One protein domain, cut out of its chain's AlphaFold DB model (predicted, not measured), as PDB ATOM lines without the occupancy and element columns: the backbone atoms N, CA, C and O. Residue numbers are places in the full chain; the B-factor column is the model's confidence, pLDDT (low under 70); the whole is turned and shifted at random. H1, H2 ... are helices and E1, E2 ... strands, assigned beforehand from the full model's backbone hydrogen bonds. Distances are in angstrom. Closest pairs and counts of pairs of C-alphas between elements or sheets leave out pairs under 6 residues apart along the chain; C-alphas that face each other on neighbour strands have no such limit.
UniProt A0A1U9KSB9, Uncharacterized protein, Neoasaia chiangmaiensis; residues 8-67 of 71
ATOM      1  N   ASP A   8     -15.055 -31.934  16.899       85.88
ATOM      2  CA  ASP A   8     -15.734 -30.763  17.478       85.88
ATOM      3  C   ASP A   8     -16.208 -29.768  16.409       85.88
ATOM      4  O   ASP A   8     -17.316 -29.241  16.490       85.88
ATOM      5  N   SER A   9     -15.384 -29.521  15.382       86.88
ATOM      6  CA  SER A   9     -15.743 -28.597  14.298       86.88
ATOM      7  C   SER A   9     -16.891 -29.156  13.459       86.88
ATOM      8  O   SER A   9     -17.775 -28.409  13.047       86.88
ATOM      9  N   LEU A  10     -16.884 -30.469  13.217       86.25
ATOM     10  CA  LEU A  10     -17.959 -31.165  12.516       86.25
ATOM     11  C   LEU A  10     -19.259 -31.132  13.329       86.25
ATOM     12  O   LEU A  10     -20.306 -30.761  12.804       86.25
ATOM     13  N   TYR A  11     -19.178 -31.466  14.616       87.06
ATOM     14  CA  TYR A  11     -20.302 -31.442  15.547       87.06
ATOM     15  C   TYR A  11     -20.957 -30.063  15.612       87.06
ATOM     16  O   TYR A  11     -22.178 -29.946  15.489       87.06
ATOM     17  N   LEU A  12     -20.151 -29.007  15.752       86.69
ATOM     18  CA  LEU A  12     -20.653 -27.640  15.816       86.69
ATOM     19  C   LEU A  12     -21.332 -27.231  14.504       86.69
ATOM     20  O   LEU A  12     -22.403 -26.635  14.535       86.69
ATOM     21  N   ALA A  13     -20.758 -27.609  13.361       87.25
ATOM     22  CA  ALA A  13     -21.340 -27.320  12.058       87.25
ATOM     23  C   ALA A  13     -22.693 -28.024  11.858       87.25
ATOM     24  O   ALA A  13     -23.626 -27.415  11.339       87.25
ATOM     25  N   ILE A  14     -22.844 -29.267  12.326       87.19
ATOM     26  CA  ILE A  14     -24.137 -29.965  12.305       87.19
ATOM     27  C   ILE A  14     -25.140 -29.273  13.235       87.19
ATOM     28  O   ILE A  14     -26.276 -29.014  12.843       87.19
ATOM     29  N   LYS A  15     -24.727 -28.925  14.462       84.75
ATOM     30  CA  LYS A  15     -25.585 -28.225  15.437       84.75
ATOM     31  C   LYS A  15     -26.045 -26.856  14.939       84.75
ATOM     32  O   LYS A  15     -27.179 -26.467  15.200       84.75
ATOM     33  N   ASN A  16     -25.191 -26.151  14.205       86.62
ATOM     34  CA  ASN A  16     -25.512 -24.866  13.590       86.62
ATOM     35  C   ASN A  16     -26.343 -25.000  12.302       86.62
ATOM     36  O   ASN A  16     -26.767 -23.982  11.756       86.62
ATOM     37  N   GLY A  17     -26.565 -26.219  11.796       84.25
ATOM     38  CA  GLY A  17     -27.231 -26.455  10.513       84.25
ATOM     39  C   GLY A  17     -26.392 -26.036   9.300       84.25
ATOM     40  O   GLY A  17     -26.934 -25.791   8.227       84.25
ATOM     41  N   GLU A  18     -25.073 -25.922   9.461       86.62
ATOM     42  CA  GLU A  18     -24.139 -25.654   8.364       86.62
ATOM     43  C   GLU A  18     -23.918 -26.899   7.496       86.62
ATOM     44  O   GLU A  18     -23.592 -26.772   6.312       86.62
ATOM     45  N   ILE A  19     -24.087 -28.093   8.079       81.81
ATOM     46  CA  ILE A  19     -24.095 -29.373   7.363       81.81
ATOM     47  C   ILE A  19     -25.252 -30.241   7.844       81.81
ATOM     48  O   ILE A  19     -25.589 -30.247   9.028       81.81
ATOM     49  N   ASP A  20     -25.773 -31.055   6.934       80.81
ATOM     50  CA  ASP A  20     -26.714 -32.110   7.274       80.81
ATOM     51  C   ASP A  20     -26.016 -33.337   7.863       80.81
ATOM     52  O   ASP A  20     -24.938 -33.763   7.429       80.81
ATOM     53  N   LEU A  21     -26.685 -33.939   8.842       78.44
ATOM     54  CA  LEU A  21     -26.297 -35.225   9.393       78.44
ATOM     55  C   LEU A  21     -26.481 -36.297   8.300       78.44
ATOM     56  O   LEU A  21     -27.582 -36.478   7.786       78.44
ATOM     57  N   SER A  22     -25.406 -36.987   7.909       76.31
ATOM     58  CA  SER A  22     -25.439 -37.991   6.832       76.31
ATOM     59  C   SER A  22     -24.590 -39.212   7.168       76.31
ATOM     60  O   SER A  22     -23.648 -39.112   7.939       76.31
ATOM     61  N   ALA A  23     -24.868 -40.363   6.557       69.12
ATOM     62  CA  ALA A  23     -24.142 -41.607   6.843       69.12
ATOM     63  C   ALA A  23     -22.644 -41.602   6.442       69.12
ATOM     64  O   ALA A  23     -21.941 -42.566   6.710       69.12
ATOM     65  N   ASN A  24     -22.144 -40.545   5.788       72.31
ATOM     66  CA  ASN A  24     -20.764 -40.450   5.288       72.31
ATOM     67  C   ASN A  24     -19.984 -39.309   5.959       72.31
ATOM     68  O   ASN A  24     -19.317 -38.518   5.284       72.31
ATOM     69  N   LEU A  25     -20.107 -39.167   7.280       79.56
ATOM     70  CA  LEU A  25     -19.351 -38.152   8.006       79.56
ATOM     71  C   LEU A  25     -17.850 -38.485   8.010       79.56
ATOM     72  O   LEU A  25     -17.470 -39.654   8.089       79.56
ATOM     73  N   PRO A  26     -16.978 -37.467   7.894       78.12
ATOM     74  CA  PRO A  26     -15.542 -37.677   7.927       78.12
ATOM     75  C   PRO A  26     -15.109 -38.129   9.315       78.12
ATOM     76  O   PRO A  26     -15.571 -37.606  10.322       78.12
ATOM     77  N   THR A  27     -14.167 -39.058   9.348       81.75
ATOM     78  CA  THR A  27     -13.698 -39.687  10.575       81.75
ATOM     79  C   THR A  27     -12.306 -39.152  10.868       81.75
ATOM     80  O   THR A  27     -11.483 -38.960   9.968       81.75
ATOM     81  N   PHE A  28     -12.054 -38.814  12.125       81.75
ATOM     82  CA  PHE A  28     -10.876 -38.046  12.528       81.75
ATOM     83  C   PHE A  28      -9.760 -38.934  13.097       81.75
ATOM     84  O   PHE A  28      -8.765 -38.422  13.607       81.75
ATOM     85  N   GLY A  29      -9.899 -40.257  12.954       72.00
ATOM     86  CA  GLY A  29      -8.910 -41.270  13.330       72.00
ATOM     87  C   GLY A  29      -9.350 -42.164  14.491       72.00
ATOM     88  O   GLY A  29     -10.344 -41.882  15.150       72.00
ATOM     89  N   GLY A  30      -8.586 -43.232  14.742       68.50
ATOM     90  CA  GLY A  30      -8.905 -44.281  15.723       68.50
ATOM     91  C   GLY A  30      -9.624 -45.481  15.100       68.50
ATOM     92  O   GLY A  30     -10.123 -45.384  13.975       68.50
ATOM     93  N   ASP A  31      -9.661 -46.600  15.825       72.44
ATOM     94  CA  ASP A  31     -10.335 -47.823  15.386       72.44
ATOM     95  C   ASP A  31     -11.824 -47.586  15.140       72.44
ATOM     96  O   ASP A  31     -12.484 -46.840  15.874       72.44
ATOM     97  N   GLU A  32     -12.342 -48.216  14.086       69.69
ATOM     98  CA  GLU A  32     -13.758 -48.147  13.755       69.69
ATOM     99  C   GLU A  32     -14.576 -48.751  14.912       69.69
ATOM    100  O   GLU A  32     -14.361 -49.908  15.281       69.69
ATOM    101  N   PRO A  33     -15.464 -47.970  15.544       66.69
ATOM    102  CA  PRO A  33     -16.353 -48.479  16.572       66.69
ATOM    103  C   PRO A  33     -17.299 -49.530  15.982       66.69
ATOM    104  O   PRO A  33     -17.877 -49.353  14.912       66.69
ATOM    105  N   ILE A  34     -17.429 -50.639  16.702       61.31
ATOM    106  CA  ILE A  34     -18.254 -51.789  16.337       61.31
ATOM    107  C   ILE A  34     -19.684 -51.505  16.828       61.31
ATOM    108  O   ILE A  34     -19.841 -50.972  17.924       61.31
ATOM    109  N   ASP A  35     -20.708 -51.846  16.038       63.66
ATOM    110  CA  ASP A  35     -22.135 -51.676  16.392       63.66
ATOM    111  C   ASP A  35     -22.595 -50.223  16.609       63.66
ATOM    112  O   ASP A  35     -23.073 -49.820  17.667       63.66
ATOM    113  N   VAL A  36     -22.476 -49.410  15.566       64.19
ATOM    114  CA  VAL A  36     -22.857 -47.997  15.603       64.19
ATOM    115  C   VAL A  36     -24.182 -47.746  14.877       64.19
ATOM    116  O   VAL A  36     -24.414 -48.316  13.808       64.19
ATOM    117  N   PRO A  37     -25.073 -46.901  15.431       65.56
ATOM    118  CA  PRO A  37     -26.344 -46.564  14.790       65.56
ATOM    119  C   PRO A  37     -26.113 -45.772  13.493       65.56
ATOM    120  O   PRO A  37     -25.031 -45.249  13.269       65.56
ATOM    121  N   GLU A  38     -27.142 -45.660  12.647       70.88
ATOM    122  CA  GLU A  38     -27.055 -45.287  11.219       70.88
ATOM    123  C   GLU A  38     -26.189 -44.062  10.858       70.88
ATOM    124  O   GLU A  38     -25.592 -44.057   9.780       70.88
ATOM    125  N   ILE A  39     -26.096 -43.034  11.715       80.12
ATOM    126  CA  ILE A  39     -25.220 -41.878  11.476       80.12
ATOM    127  C   ILE A  39     -24.280 -41.625  12.654       80.12
ATOM    128  O   ILE A  39     -24.690 -41.446  13.805       80.12
ATOM    129  N   TRP A  40     -22.990 -41.576  12.334       81.06
ATOM    130  CA  TRP A  40     -21.922 -41.553  13.314       81.06
ATOM    131  C   TRP A  40     -20.639 -40.959  12.731       81.06
ATOM    132  O   TRP A  40     -20.418 -40.934  11.522       81.06
ATOM    133  N   SER A  41     -19.799 -40.445  13.618       86.12
ATOM    134  CA  SER A  41     -18.458 -39.945  13.330       86.12
ATOM    135  C   SER A  41     -17.608 -40.111  14.577       86.12
ATOM    136  O   SER A  41     -18.134 -40.148  15.683       86.12
ATOM    137  N   TRP A  42     -16.290 -40.184  14.448       85.56
ATOM    138  CA  TRP A  42     -15.442 -40.406  15.615       85.56
ATOM    139  C   TRP A  42     -14.071 -39.774  15.487       85.56
ATOM    140  O   TRP A  42     -13.623 -39.416  14.396       85.56
ATOM    141  N   ASP A  43     -13.416 -39.678  16.633       85.25
ATOM    142  CA  ASP A  43     -12.005 -39.377  16.781       85.25
ATOM    143  C   ASP A  43     -11.351 -40.421  17.717       85.25
ATOM    144  O   ASP A  43     -12.052 -41.294  18.255       85.25
ATOM    145  N   PRO A  44     -10.018 -40.378  17.903       83.56
ATOM    146  CA  PRO A  44      -9.301 -41.328  18.754       83.56
ATOM    147  C   PRO A  44      -9.759 -41.362  20.221       83.56
ATOM    148  O   PRO A  44      -9.467 -42.327  20.916       83.56
ATOM    149  N   TYR A  45     -10.452 -40.330  20.699       82.56
ATOM    150  CA  TYR A  45     -10.862 -40.148  22.091       82.56
ATOM    151  C   TYR A  45     -12.377 -40.062  22.279       82.56
ATOM    152  O   TYR A  45     -12.861 -40.283  23.389       82.56
ATOM    153  N   ARG A  46     -13.145 -39.703  21.242       85.56
ATOM    154  CA  ARG A  46     -14.598 -39.508  21.356       85.56
ATOM    155  C   ARG A  46     -15.361 -40.084  20.174       85.56
ATOM    156  O   ARG A  46     -14.848 -40.261  19.069       85.56
ATOM    157  N   PHE A  47     -16.625 -40.353  20.438       85.06
ATOM    158  CA  PHE A  47     -17.594 -40.897  19.518       85.06
ATOM    159  C   PHE A  47     -18.768 -39.930  19.383       85.06
ATOM    160  O   PHE A  47     -19.302 -39.439  20.373       85.06
ATOM    161  N   MET A  48     -19.158 -39.619  18.156       85.31
ATOM    162  CA  MET A  48     -20.286 -38.752  17.846       85.31
ATOM    163  C   MET A  48     -21.375 -39.583  17.188       85.31
ATOM    164  O   MET A  48     -21.140 -40.238  16.174       85.31
ATOM    165  N   THR A  49     -22.577 -39.526  17.744       83.75
ATOM    166  CA  THR A  49     -23.706 -40.337  17.291       83.75
ATOM    167  C   THR A  49     -25.022 -39.587  17.440       83.75
ATOM    168  O   THR A  49     -25.162 -38.724  18.310       83.75
ATOM    169  N   GLY A  50     -25.972 -39.873  16.555       80.62
ATOM    170  CA  GLY A  50     -27.312 -39.302  16.589       80.62
ATOM    171  C   GLY A  50     -28.081 -39.575  15.302       80.62
ATOM    172  O   GLY A  50     -27.511 -39.979  14.294       80.62
ATOM    173  N   THR A  51     -29.389 -39.334  15.325       80.12
ATOM    174  CA  THR A  51     -30.267 -39.457  14.145       80.12
ATOM    175  C   THR A  51     -30.568 -38.107  13.497       80.12
ATOM    176  O   THR A  51     -30.912 -38.043  12.319       80.12
ATOM    177  N   CYS A  52     -30.418 -37.008  14.242       82.19
ATOM    178  CA  CYS A  52     -30.566 -35.649  13.736       82.19
ATOM    179  C   CYS A  52     -29.674 -34.663  14.505       82.19
ATOM    180  O   CYS A  52     -29.106 -34.999  15.542       82.19
ATOM    181  N   ALA A  53     -29.566 -33.421  14.022       82.00
ATOM    182  CA  ALA A  53     -28.777 -32.384  14.691       82.00
ATOM    183  C   ALA A  53     -29.242 -32.113  16.136       82.00
ATOM    184  O   ALA A  53     -28.414 -31.809  16.992       82.00
ATOM    185  N   ALA A  54     -30.537 -32.252  16.439       82.38
ATOM    186  CA  ALA A  54     -31.052 -32.037  17.793       82.38
ATOM    187  C   ALA A  54     -30.553 -33.119  18.769       82.38
ATOM    188  O   ALA A  54     -29.999 -32.772  19.812       82.38
ATOM    189  N   ASP A  55     -30.640 -34.389  18.368       83.50
ATOM    190  CA  ASP A  55     -30.253 -35.561  19.171       83.50
ATOM    191  C   ASP A  55     -28.768 -35.937  19.055       83.50
ATOM    192  O   ASP A  55     -28.316 -36.899  19.668       83.50
ATOM    193  N   LEU A  56     -27.989 -35.188  18.268       82.50
ATOM    194  CA  LEU A  56     -26.556 -35.418  18.126       82.50
ATOM    195  C   LEU A  56     -25.839 -35.200  19.462       82.50
ATOM    196  O   LEU A  56     -25.927 -34.107  20.040       82.50
ATOM    197  N   ILE A  57     -25.082 -36.204  19.892       84.38
ATOM    198  CA  ILE A  57     -24.286 -36.189  21.120       84.38
ATOM    199  C   ILE A  57     -22.844 -36.626  20.850       84.38
ATOM    200  O   ILE A  57     -22.549 -37.323  19.879       84.38
ATOM    201  N   LEU A  58     -21.948 -36.182  21.728       86.25
ATOM    202  CA  LEU A  58     -20.536 -36.549  21.765       86.25
ATOM    203  C   LEU A  58     -20.282 -37.300  23.066       86.25
ATOM    204  O   LEU A  58     -20.434 -36.728  24.144       86.25
ATOM    205  N   ILE A  59     -19.894 -38.560  22.948       83.44
ATOM    206  CA  ILE A  59     -19.638 -39.475  24.055       83.44
ATOM    207  C   ILE A  59     -18.133 -39.791  24.071       83.44
ATOM    208  O   ILE A  59     -17.541 -39.981  23.006       83.44
ATOM    209  N   PRO A  60     -17.461 -39.835  25.230       84.44
ATOM    210  CA  PRO A  60     -16.089 -40.332  25.325       84.44
ATOM    211  C   PRO A  60     -15.968 -41.792  24.857       84.44
ATOM    212  O   PRO A  60     -16.864 -42.598  25.093       84.44
ATOM    213  N   ARG A  61     -14.843 -42.167  24.236       77.44
ATOM    214  CA  ARG A  61     -14.577 -43.555  23.804       77.44
ATOM    215  C   ARG A  61     -14.605 -44.546  24.966       77.44
ATOM    216  O   ARG A  61     -15.240 -45.584  24.838       77.44
ATOM    217  N   ASP A  62     -14.007 -44.186  26.100       75.62
ATOM    218  CA  ASP A  62     -14.037 -44.998  27.322       75.62
ATOM    219  C   ASP A  62     -15.463 -45.252  27.839       75.62
ATOM    220  O   ASP A  62     -15.739 -46.293  28.429       75.62
ATOM    221  N   GLU A  63     -16.375 -44.301  27.618       74.12
ATOM    222  CA  GLU A  63     -17.780 -44.416  28.014       74.12
ATOM    223  C   GLU A  63     -18.564 -45.272  27.007       74.12
ATOM    224  O   GLU A  63     -19.378 -46.096  27.409       74.12
ATOM    225  N   TRP A  64     -18.250 -45.168  25.707       70.81
ATOM    226  CA  TRP A  64     -18.813 -46.047  24.678       70.81
ATOM    227  C   TRP A  64     -18.399 -47.508  24.881       70.81
ATOM    228  O   TRP A  64     -19.259 -48.375  24.947       70.81
ATOM    229  N   GLU A  65     -17.107 -47.803  25.042       63.03
ATOM    230  CA  GLU A  65     -16.626 -49.179  25.256       63.03
ATOM    231  C   GLU A  65     -17.103 -49.786  26.589       63.03
ATOM    232  O   GLU A  65     -17.158 -51.010  26.726       63.03
ATOM    233  N   GLY A  66     -17.463 -48.947  27.566       52.66
ATOM    234  CA  GLY A  66     -17.923 -49.368  28.889       52.66
ATOM    235  C   GLY A  66     -19.420 -49.675  29.001       52.66
ATOM    236  O   GLY A  66     -19.790 -50.473  29.865       52.66
ATOM    237  N   ASP A  67     -20.267 -49.086  28.148       48.09
ATOM    238  CA  ASP A  67     -21.723 -49.031  28.374       48.09
ATOM    239  C   ASP A  67     -22.586 -49.618  27.241       48.09
ATOM    240  O   ASP A  67     -23.811 -49.532  27.295       48.09
TER     241      ASP A  67
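AT A GLANCE: This is residues 8 to 67 of the 71 residues of an uncharacterized protein of Neoasaia chiangmaiensis (UniProt A0A1U9KSB9). A small three-stranded antiparallel sheet, E1, E2 and E3, has helix H1 over one face along E2, while the long loop of residues 16 to 39 goes from H1 round the E1 edge before it comes back into E1. H2 follows E3 directly at the end of the printed part and only grazes the sheet. The printed part has 60 residues, with two named helices and three named strands in the order H1 E1 E2 E3 H2; the sheet's order is E1 - E2 - E3. The class is mixed, helices and strands, though only 26 of the 60 residues are in named elements. The whole is compact, with a radius of gyration of the C-alphas of 10.8 A, and its outline is elongated, 30 by 19 by 17 A.

IN THESE COORDINATES: Find C-alpha 8 at (-15.734, -30.763, 17.478); from there H1, residues 8 to 15, runs 10.4 A to C-alpha 15. Go on through residues 16 to 39, which hold no named element, to C-alpha 40 at (-21.922, -41.553, 13.314). There E1, residues 40 to 42, begins, 7.0 A long. E2, residues 46 to 49, spans 10.0 A, and E3, residues 57 to 60, spans 10.1 A. H2, residues 61 to 67, spans 10.1 A and ends at C-alpha 67, (-21.723, -49.031, 28.374).

HOW THE PARTS SIT: Look first at the sheet, a meander, each strand the antiparallel neighbour of the one before. E1 and E2 form a hairpin with 170 degrees between their directions; N 48 and O 41 are 2.7 A apart and N 41 and O 48 2.9 A, both within hydrogen-bond range. E2 and E3 form another hairpin, at 151 degrees, with N 47 and O 59 at 2.8 A and N 57 and O 49 at 3.0 A, within hydrogen-bond range. E1 and E3 are the edge strands. H1 is on the sheet at a height over the sheet of 10.0 A, over E2, and runs along the strands, at 16 degrees to E2 on the local plane. Its closest C-alphas to E2 are those of Tyr 11 and Met 48, 7.7 A apart. H2 only grazes the sheet, with its residues 61 to 66; the closest C-alphas of E2 and H2 are those of Arg 46 and Arg 61, 4.7 A apart. H1 and H2 are apart. In H1 and H2 every O i to N i+4 pair is within hydrogen-bond range.

THE WHOLE: The two C-alphas farthest apart are those of Glu 18 and Gly 66, 32.0 A. The printed part has no cut. The link from H1 to E1, 24 residues, is long; E2 to E3 is a short link, and E1 to E2 and E3 to H2 are tight. In the B-factor column find a mean pLDDT of 78.4 for the printed part, with residue 23, residue 30, residues 32 to 37 and residues 65 to 67 under 70.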